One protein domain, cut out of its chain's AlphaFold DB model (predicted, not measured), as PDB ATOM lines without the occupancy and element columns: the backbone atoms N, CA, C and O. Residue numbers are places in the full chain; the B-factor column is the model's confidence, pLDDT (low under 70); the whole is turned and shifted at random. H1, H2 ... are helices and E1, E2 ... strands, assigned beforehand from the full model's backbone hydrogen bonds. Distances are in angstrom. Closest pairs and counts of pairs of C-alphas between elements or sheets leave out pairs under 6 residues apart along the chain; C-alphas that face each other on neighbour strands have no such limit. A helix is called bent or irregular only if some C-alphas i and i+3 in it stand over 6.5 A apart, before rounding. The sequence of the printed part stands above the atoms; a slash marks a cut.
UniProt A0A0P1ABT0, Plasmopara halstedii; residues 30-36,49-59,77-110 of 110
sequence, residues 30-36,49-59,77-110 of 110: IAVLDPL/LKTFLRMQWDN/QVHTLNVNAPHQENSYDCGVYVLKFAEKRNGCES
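This is residues 30 to 36, 49 to 59 and 77 to 110 of the 110 residues of a protein of Plasmopara halstedii (UniProt A0A0P1ABT0). A short two-strand parallel ribbon, E1 beside E2, lies between two well-separated helices: H1 toward the end where the strands begin, and H2 past the end where they finish. It is a loose, open arrangement, in which residues 83 to 93 loop out from E2 and fold back to H2, while residues 54 to 59 of H1 and residues 102 to 110, the last turns of H2 and the tail after it, stick out. The printed part has 52 residues with two named strands and two named helices, in the order E1, H1, E2, H2; the class is mixed, helices and strands. The whole is only just loose, close to extended, with a radius of gyration of the C-alphas of 14.5 A, and its flat outline spans 40 by 33 by 17 A.

E2 is residues 79 to 82, 9.9 A from first to last C-alpha. E1 is residues 30 to 32, with C-alpha 30 at (153.956, 138.397, 150.542). H2 is residues 94 to 106, 18.7 A long from first to last C-alpha, ending with C-alpha 106 at (170.708, 137.258, 145.429). H1 is residues 49 to 59, 15.4 A long, with C-alpha 49 at (149.126, 131.341, 150.559).

E1 and E2 are parallel neighbours, with 18 degrees between their N-to-C directions. The C-alphas of Ala 31 and Leu 81 face each other at 4.8 A. Across the pair, N 30 and O 79 are within hydrogen-bond range at 2.8 A, and so are N 81 and O 30 at 2.9 A. H2 is apart from E1. H1 and H2 are apart too. In both H1 and H2 every O i to N i+4 pair is within hydrogen-bond range, and neither helix is bent.

The two C-alphas farthest apart are those of Asn 59 and Glu 89, at 42.4 A. Without the stretches that stand free, the body has 37 residues and spans 34 by 18 by 15 A. The link from E2 to H2, 11 residues, is long. Residues 37 to 48 are not printed, and C-alphas 36 and 49 are 20.5 A apart across that cut, which lies in the link from E1 to H1. Residues 60 to 76 are not printed either, and C-alphas 59 and 77 are 19.1 A apart across this cut, in the link from H1 to E2. The mean pLDDT of the printed part is 83.3; residues 105 to 110, of which the last is the chain's last residue, are under 70.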
ATOM      1  N   ILE A  30     153.917 139.150 151.793       90.50
ATOM      2  CA  ILE A  30     153.956 138.397 150.542       90.50
ATOM      3  C   ILE A  30     154.295 139.384 149.427       90.50
ATOM      4  O   ILE A  30     153.479 140.233 149.061       90.50
ATOM      5  N   ALA A  31     155.506 139.265 148.890       90.38
ATOM      6  CA  ALA A  31     155.940 140.028 147.730       90.38
ATOM      7  C   ALA A  31     155.371 139.404 146.443       90.38
ATOM      8  O   ALA A  31     155.576 138.220 146.178       90.38
ATOM      9  N   VAL A  32     154.673 140.204 145.639       91.88
ATOM     10  CA  VAL A  32     154.075 139.798 144.363       91.88
ATOM     11  C   VAL A  32     154.875 140.394 143.224       91.88
ATOM     12  O   VAL A  32     154.934 141.613 143.068       91.88
ATOM     13  N   LEU A  33     155.441 139.518 142.404       91.50
ATOM     14  CA  LEU A  33     156.037 139.862 141.126       91.50
ATOM     15  C   LEU A  33     155.106 139.373 140.016       91.50
ATOM     16  O   LEU A  33     154.920 138.170 139.848       91.50
ATOM     17  N   ASP A  34     154.518 140.305 139.272       91.75
ATOM     18  CA  ASP A  34     153.699 140.017 138.093       91.75
ATOM     19  C   ASP A  34     154.164 140.903 136.933       91.75
ATOM     20  O   ASP A  34     153.674 142.026 136.798       91.75
ATOM     21  N   PRO A  35     155.114 140.421 136.109       90.75
ATOM     22  CA  PRO A  35     155.661 141.188 134.993       90.75
ATOM     23  C   PRO A  35     154.602 141.630 133.975       90.75
ATOM     24  O   PRO A  35     154.784 142.647 133.320       90.75
ATOM     25  N   LEU A  36     153.484 140.905 133.861       90.00
ATOM     26  CA  LEU A  36     152.389 141.235 132.941       90.00
ATOM     27  C   LEU A  36     151.360 142.194 133.550       90.00
ATOM     28  O   LEU A  36     150.419 142.600 132.865       90.00
ATOM     29  N   LEU A  49     147.838 131.256 149.867       92.56
ATOM     30  CA  LEU A  49     149.126 131.341 150.559       92.56
ATOM     31  C   LEU A  49     148.957 131.778 152.016       92.56
ATOM     32  O   LEU A  49     149.530 131.156 152.903       92.56
ATOM     33  N   LYS A  50     148.126 132.792 152.282       90.25
ATOM     34  CA  LYS A  50     147.809 133.220 153.651       90.25
ATOM     35  C   LYS A  50     147.188 132.086 154.472       90.25
ATOM     36  O   LYS A  50     147.623 131.838 155.592       90.25
ATOM     37  N   THR A  51     146.219 131.361 153.910       90.19
ATOM     38  CA  THR A  51     145.609 130.194 154.567       90.19
ATOM     39  C   THR A  51     146.640 129.103 154.858       90.19
ATOM     40  O   THR A  51     146.652 128.552 155.955       90.19
ATOM     41  N   PHE A  52     147.529 128.811 153.906       90.31
ATOM     42  CA  PHE A  52     148.581 127.814 154.089       90.31
ATOM     43  C   PHE A  52     149.573 128.207 155.190       90.31
ATOM     44  O   PHE A  52     149.886 127.385 156.046       90.31
ATOM     45  N   LEU A  53     150.040 129.459 155.200       87.38
ATOM     46  CA  LEU A  53     150.971 129.956 156.217       87.38
ATOM     47  C   LEU A  53     150.359 129.907 157.619       87.38
ATOM     48  O   LEU A  53     151.049 129.525 158.558       87.38
ATOM     49  N   ARG A  54     149.062 130.219 157.751       84.81
ATOM     50  CA  ARG A  54     148.325 130.054 159.011       84.81
ATOM     51  C   ARG A  54     148.352 128.607 159.498       84.81
ATOM     52  O   ARG A  54     148.768 128.351 160.615       84.81
ATOM     53  N   MET A  55     147.979 127.668 158.630       85.38
ATOM     54  CA  MET A  55     147.975 126.242 158.964       85.38
ATOM     55  C   MET A  55     149.368 125.743 159.386       85.38
ATOM     56  O   MET A  55     149.487 124.972 160.329       85.38
ATOM     57  N   GLN A  56     150.431 126.178 158.700       86.75
ATOM     58  CA  GLN A  56     151.806 125.823 159.077       86.75
ATOM     59  C   GLN A  56     152.197 126.396 160.441       86.75
ATOM     60  O   GLN A  56     152.840 125.702 161.226       86.75
ATOM     61  N   TRP A  57     151.807 127.640 160.722       81.88
ATOM     62  CA  TRP A  57     152.055 128.271 162.011       81.88
ATOM     63  C   TRP A  57     151.356 127.518 163.150       81.88
ATOM     64  O   TRP A  57     152.007 127.162 164.131       81.88
ATOM     65  N   ASP A  58     150.070 127.200 162.988       82.31
ATOM     66  CA  ASP A  58     149.280 126.455 163.976       82.31
ATOM     67  C   ASP A  58     149.915 125.081 164.272       82.31
ATOM     68  O   ASP A  58     150.205 124.766 165.425       82.31
ATOM     69  N   ASN A  59     150.277 124.323 163.230       81.00
ATOM     70  CA  ASN A  59     150.951 123.025 163.374       81.00
ATOM     71  C   ASN A  59     152.332 123.125 164.050       81.00
ATOM     72  O   ASN A  59     152.787 122.176 164.687       81.00
ATOM     73  N   GLN A  77     148.072 140.868 159.795       70.31
ATOM     74  CA  GLN A  77     149.286 141.663 159.591       70.31
ATOM     75  C   GLN A  77     150.166 141.181 158.426       70.31
ATOM     76  O   GLN A  77     151.128 141.861 158.072       70.31
ATOM     77  N   VAL A  78     149.888 140.031 157.785       83.50
ATOM     78  CA  VAL A  78     150.682 139.621 156.612       83.50
ATOM     79  C   VAL A  78     150.309 140.502 155.421       83.50
ATOM     80  O   VAL A  78     149.301 140.281 154.734       83.50
ATOM     81  N   HIS A  79     151.136 141.502 155.142       86.31
ATOM     82  CA  HIS A  79     150.897 142.459 154.070       86.31
ATOM     83  C   HIS A  79     151.116 141.837 152.690       86.31
ATOM     84  O   HIS A  79     151.841 140.861 152.514       86.31
ATOM     85  N   THR A  80     150.483 142.406 151.668       88.69
ATOM     86  CA  THR A  80     150.788 142.089 150.270       88.69
ATOM     87  C   THR A  80     151.506 143.277 149.660       88.69
ATOM     88  O   THR A  80     150.972 144.382 149.656       88.69
ATOM     89  N   LEU A  81     152.715 143.046 149.155       89.62
ATOM     90  CA  LEU A  81     153.544 144.069 148.533       89.62
ATOM     91  C   LEU A  81     153.673 143.759 147.047       89.62
ATOM     92  O   LEU A  81     154.277 142.756 146.675       89.62
ATOM     93  N   ASN A  82     153.144 144.627 146.191       87.69
ATOM     94  CA  ASN A  82     153.440 144.545 144.765       87.69
ATOM     95  C   ASN A  82     154.853 145.075 144.536       87.69
ATOM     96  O   ASN A  82     155.158 146.223 144.861       87.69
ATOM     97  N   VAL A  83     155.719 144.226 144.003       87.44
ATOM     98  CA  VAL A  83     157.095 144.595 143.701       87.44
ATOM     99  C   VAL A  83     157.095 145.565 142.527       87.44
ATOM    100  O   VAL A  83     156.514 145.280 141.480       87.44
ATOM    101  N   ASN A  84     157.788 146.692 142.685       82.44
ATOM    102  CA  ASN A  84     158.063 147.592 141.573       82.44
ATOM    103  C   ASN A  84     159.124 146.951 140.662       82.44
ATOM    104  O   ASN A  84     160.320 147.006 140.951       82.44
ATOM    105  N   ALA A  85     158.670 146.282 139.606       82.94
ATOM    106  CA  ALA A  85     159.507 145.608 138.624       82.94
ATOM    107  C   ALA A  85     159.134 146.063 137.203       82.94
ATOM    108  O   ALA A  85     158.000 146.497 136.988       82.94
ATOM    109  N   PRO A  86     160.062 145.960 136.231       87.62
ATOM    110  CA  PRO A  86     159.766 146.272 134.840       87.62
ATOM    111  C   PRO A  86     158.558 145.484 134.329       87.62
ATOM    112  O   PRO A  86     158.456 144.274 134.547       87.62
ATOM    113  N   HIS A  87     157.666 146.188 133.638       91.12
ATOM    114  CA  HIS A  87     156.539 145.579 132.953       91.12
ATOM    115  C   HIS A  87     157.031 144.899 131.674       91.12
ATOM    116  O   HIS A  87     157.795 145.475 130.904       91.12
ATOM    117  N   GLN A  88     156.585 143.674 131.450       92.00
ATOM    118  CA  GLN A  88     156.893 142.901 130.262       92.00
ATOM    119  C   GLN A  88     155.964 143.288 129.110       92.00
ATOM    120  O   GLN A  88     154.755 143.405 129.287       92.00
ATOM    121  N   GLU A  89     156.518 143.440 127.909       91.81
ATOM    122  CA  GLU A  89     155.751 143.868 126.726       91.81
ATOM    123  C   GLU A  89     155.228 142.707 125.863       91.81
ATOM    124  O   GLU A  89     154.245 142.864 125.143       91.81
ATOM    125  N   ASN A  90     155.856 141.530 125.929       90.38
ATOM    126  CA  ASN A  90     155.403 140.326 125.219       90.38
ATOM    127  C   ASN A  90     154.644 139.365 126.152       90.38
ATOM    128  O   ASN A  90     154.562 139.597 127.350       90.38
ATOM    129  N   SER A  91     154.108 138.253 125.642       87.88
ATOM    130  CA  SER A  91     153.322 137.293 126.438       87.88
ATOM    131  C   SER A  91     154.090 136.054 126.928       87.88
ATOM    132  O   SER A  91     153.473 135.184 127.538       87.88
ATOM    133  N   TYR A  92     155.400 135.936 126.674       91.69
ATOM    134  CA  TYR A  92     156.139 134.672 126.859       91.69
ATOM    135  C   TYR A  92     157.357 134.767 127.794       91.69
ATOM    136  O   TYR A  92     157.778 133.756 128.348       91.69
ATOM    137  N   ASP A  93     157.870 135.968 128.056       93.31
ATOM    138  CA  ASP A  93     159.096 136.175 128.835       93.31
ATOM    139  C   ASP A  93     158.887 136.243 130.356       93.31
ATOM    140  O   ASP A  93     159.825 136.535 131.097       93.31
ATOM    141  N   CYS A  94     157.693 135.943 130.877       90.25
ATOM    142  CA  CYS A  94     157.388 136.172 132.297       90.25
ATOM    143  C   CYS A  94     158.284 135.356 133.227       90.25
ATOM    144  O   CYS A  94     158.700 135.850 134.275       90.25
ATOM    145  N   GLY A  95     158.681 134.154 132.800       90.44
ATOM    146  CA  GLY A  95     159.694 133.356 133.488       90.44
ATOM    147  C   GLY A  95     161.077 134.019 133.509       90.44
ATOM    148  O   GLY A  95     161.746 133.993 134.538       90.44
ATOM    149  N   VAL A  96     161.496 134.672 132.420       92.56
ATOM    150  CA  VAL A  96     162.790 135.379 132.334       92.56
ATOM    151  C   VAL A  96     162.816 136.581 133.278       92.56
ATOM    152  O   VAL A  96     163.800 136.782 133.988       92.56
ATOM    153  N   TYR A  97     161.719 137.341 133.352       90.94
ATOM    154  CA  TYR A  97     161.586 138.469 134.281       90.94
ATOM    155  C   TYR A  97     161.655 138.004 135.743       90.94
ATOM    156  O   TYR A  97     162.331 138.634 136.559       90.94
ATOM    157  N   VAL A  98     161.021 136.870 136.070       89.19
ATOM    158  CA  VAL A  98     161.109 136.250 137.404       89.19
ATOM    159  C   VAL A  98     162.548 135.853 137.741       89.19
ATOM    160  O   VAL A  98     163.033 136.185 138.824       89.19
ATOM    161  N   LEU A  99     163.256 135.204 136.812       90.19
ATOM    162  CA  LEU A  99     164.657 134.809 137.000       90.19
ATOM    163  C   LEU A  99     165.574 136.021 137.203       90.19
ATOM    164  O   LEU A  99     166.386 136.030 138.125       90.19
ATOM    165  N   LYS A 100     165.408 137.073 136.394       88.06
ATOM    166  CA  LYS A 100     166.187 138.315 136.509       88.06
ATOM    167  C   LYS A 100     165.951 139.034 137.833       88.06
ATOM    168  O   LYS A 100     166.889 139.570 138.424       88.06
ATOM    169  N   PHE A 101     164.713 139.028 138.324       85.56
ATOM    170  CA  PHE A 101     164.404 139.578 139.639       85.56
ATOM    171  C   PHE A 101     165.074 138.778 140.767       85.56
ATOM    172  O   PHE A 101     165.653 139.373 141.678       85.56
ATOM    173  N   ALA A 102     165.038 137.445 140.697       85.62
ATOM    174  CA  ALA A 102     165.694 136.578 141.674       85.62
ATOM    175  C   ALA A 102     167.225 136.760 141.678       85.62
ATOM    176  O   ALA A 102     167.818 136.894 142.747       85.62
ATOM    177  N   GLU A 103     167.850 136.851 140.499       84.50
ATOM    178  CA  GLU A 103     169.285 137.132 140.334       84.50
ATOM    179  C   GLU A 103     169.687 138.439 141.030       84.50
ATOM    180  O   GLU A 103     170.575 138.442 141.882       84.50
ATOM    181  N   LYS A 104     168.984 139.546 140.741       74.25
ATOM    182  CA  LYS A 104     169.282 140.860 141.334       74.25
ATOM    183  C   LYS A 104     169.149 140.863 142.858       74.25
ATOM    184  O   LYS A 104     169.855 141.603 143.534       74.25
ATOM    185  N   ARG A 105     168.242 140.050 143.402       65.19
ATOM    186  CA  ARG A 105     168.031 139.941 144.848       65.19
ATOM    187  C   ARG A 105     169.129 139.142 145.547       65.19
ATOM    188  O   ARG A 105     169.508 139.495 146.658       65.19
ATOM    189  N   ASN A 106     169.631 138.095 144.899       58.19
ATOM    190  CA  ASN A 106     170.708 137.258 145.429       58.19
ATOM    191  C   ASN A 106     172.096 137.904 145.255       58.19
ATOM    192  O   ASN A 106     173.048 137.465 145.883       58.19
ATOM    193  N   GLY A 107     172.206 138.944 144.421       48.97
ATOM    194  CA  GLY A 107     173.450 139.664 144.136       48.97
ATOM    195  C   GLY A 107     173.819 140.802 145.101       48.97
ATOM    196  O   GLY A 107     174.781 141.507 144.824       48.97
ATOM    197  N   CYS A 108     173.103 141.008 146.214       44.06
ATOM    198  CA  CYS A 108     173.515 141.950 147.275       44.06
ATOM    199  C   CYS A 108     174.556 141.334 148.236       44.06
ATOM    200  O   CYS A 108     174.411 141.402 149.454       44.06
ATOM    201  N   GLU A 109     175.617 140.756 147.676       42.97
ATOM    202  CA  GLU A 109     176.911 140.574 148.339       42.97
ATOM    203  C   GLU A 109     177.967 141.263 147.467       42.97
ATOM    204  O   GLU A 109     178.553 140.645 146.580       42.97
ATOM    205  N   SER A 110     178.157 142.570 147.652       35.28
ATOM    206  CA  SER A 110     179.331 143.341 147.204       35.28
ATOM    207  C   SER A 110     179.397 144.659 147.962       35.28
ATOM    208  O   SER A 110     178.393 145.405 147.906       35.28
TER     209      SER A 110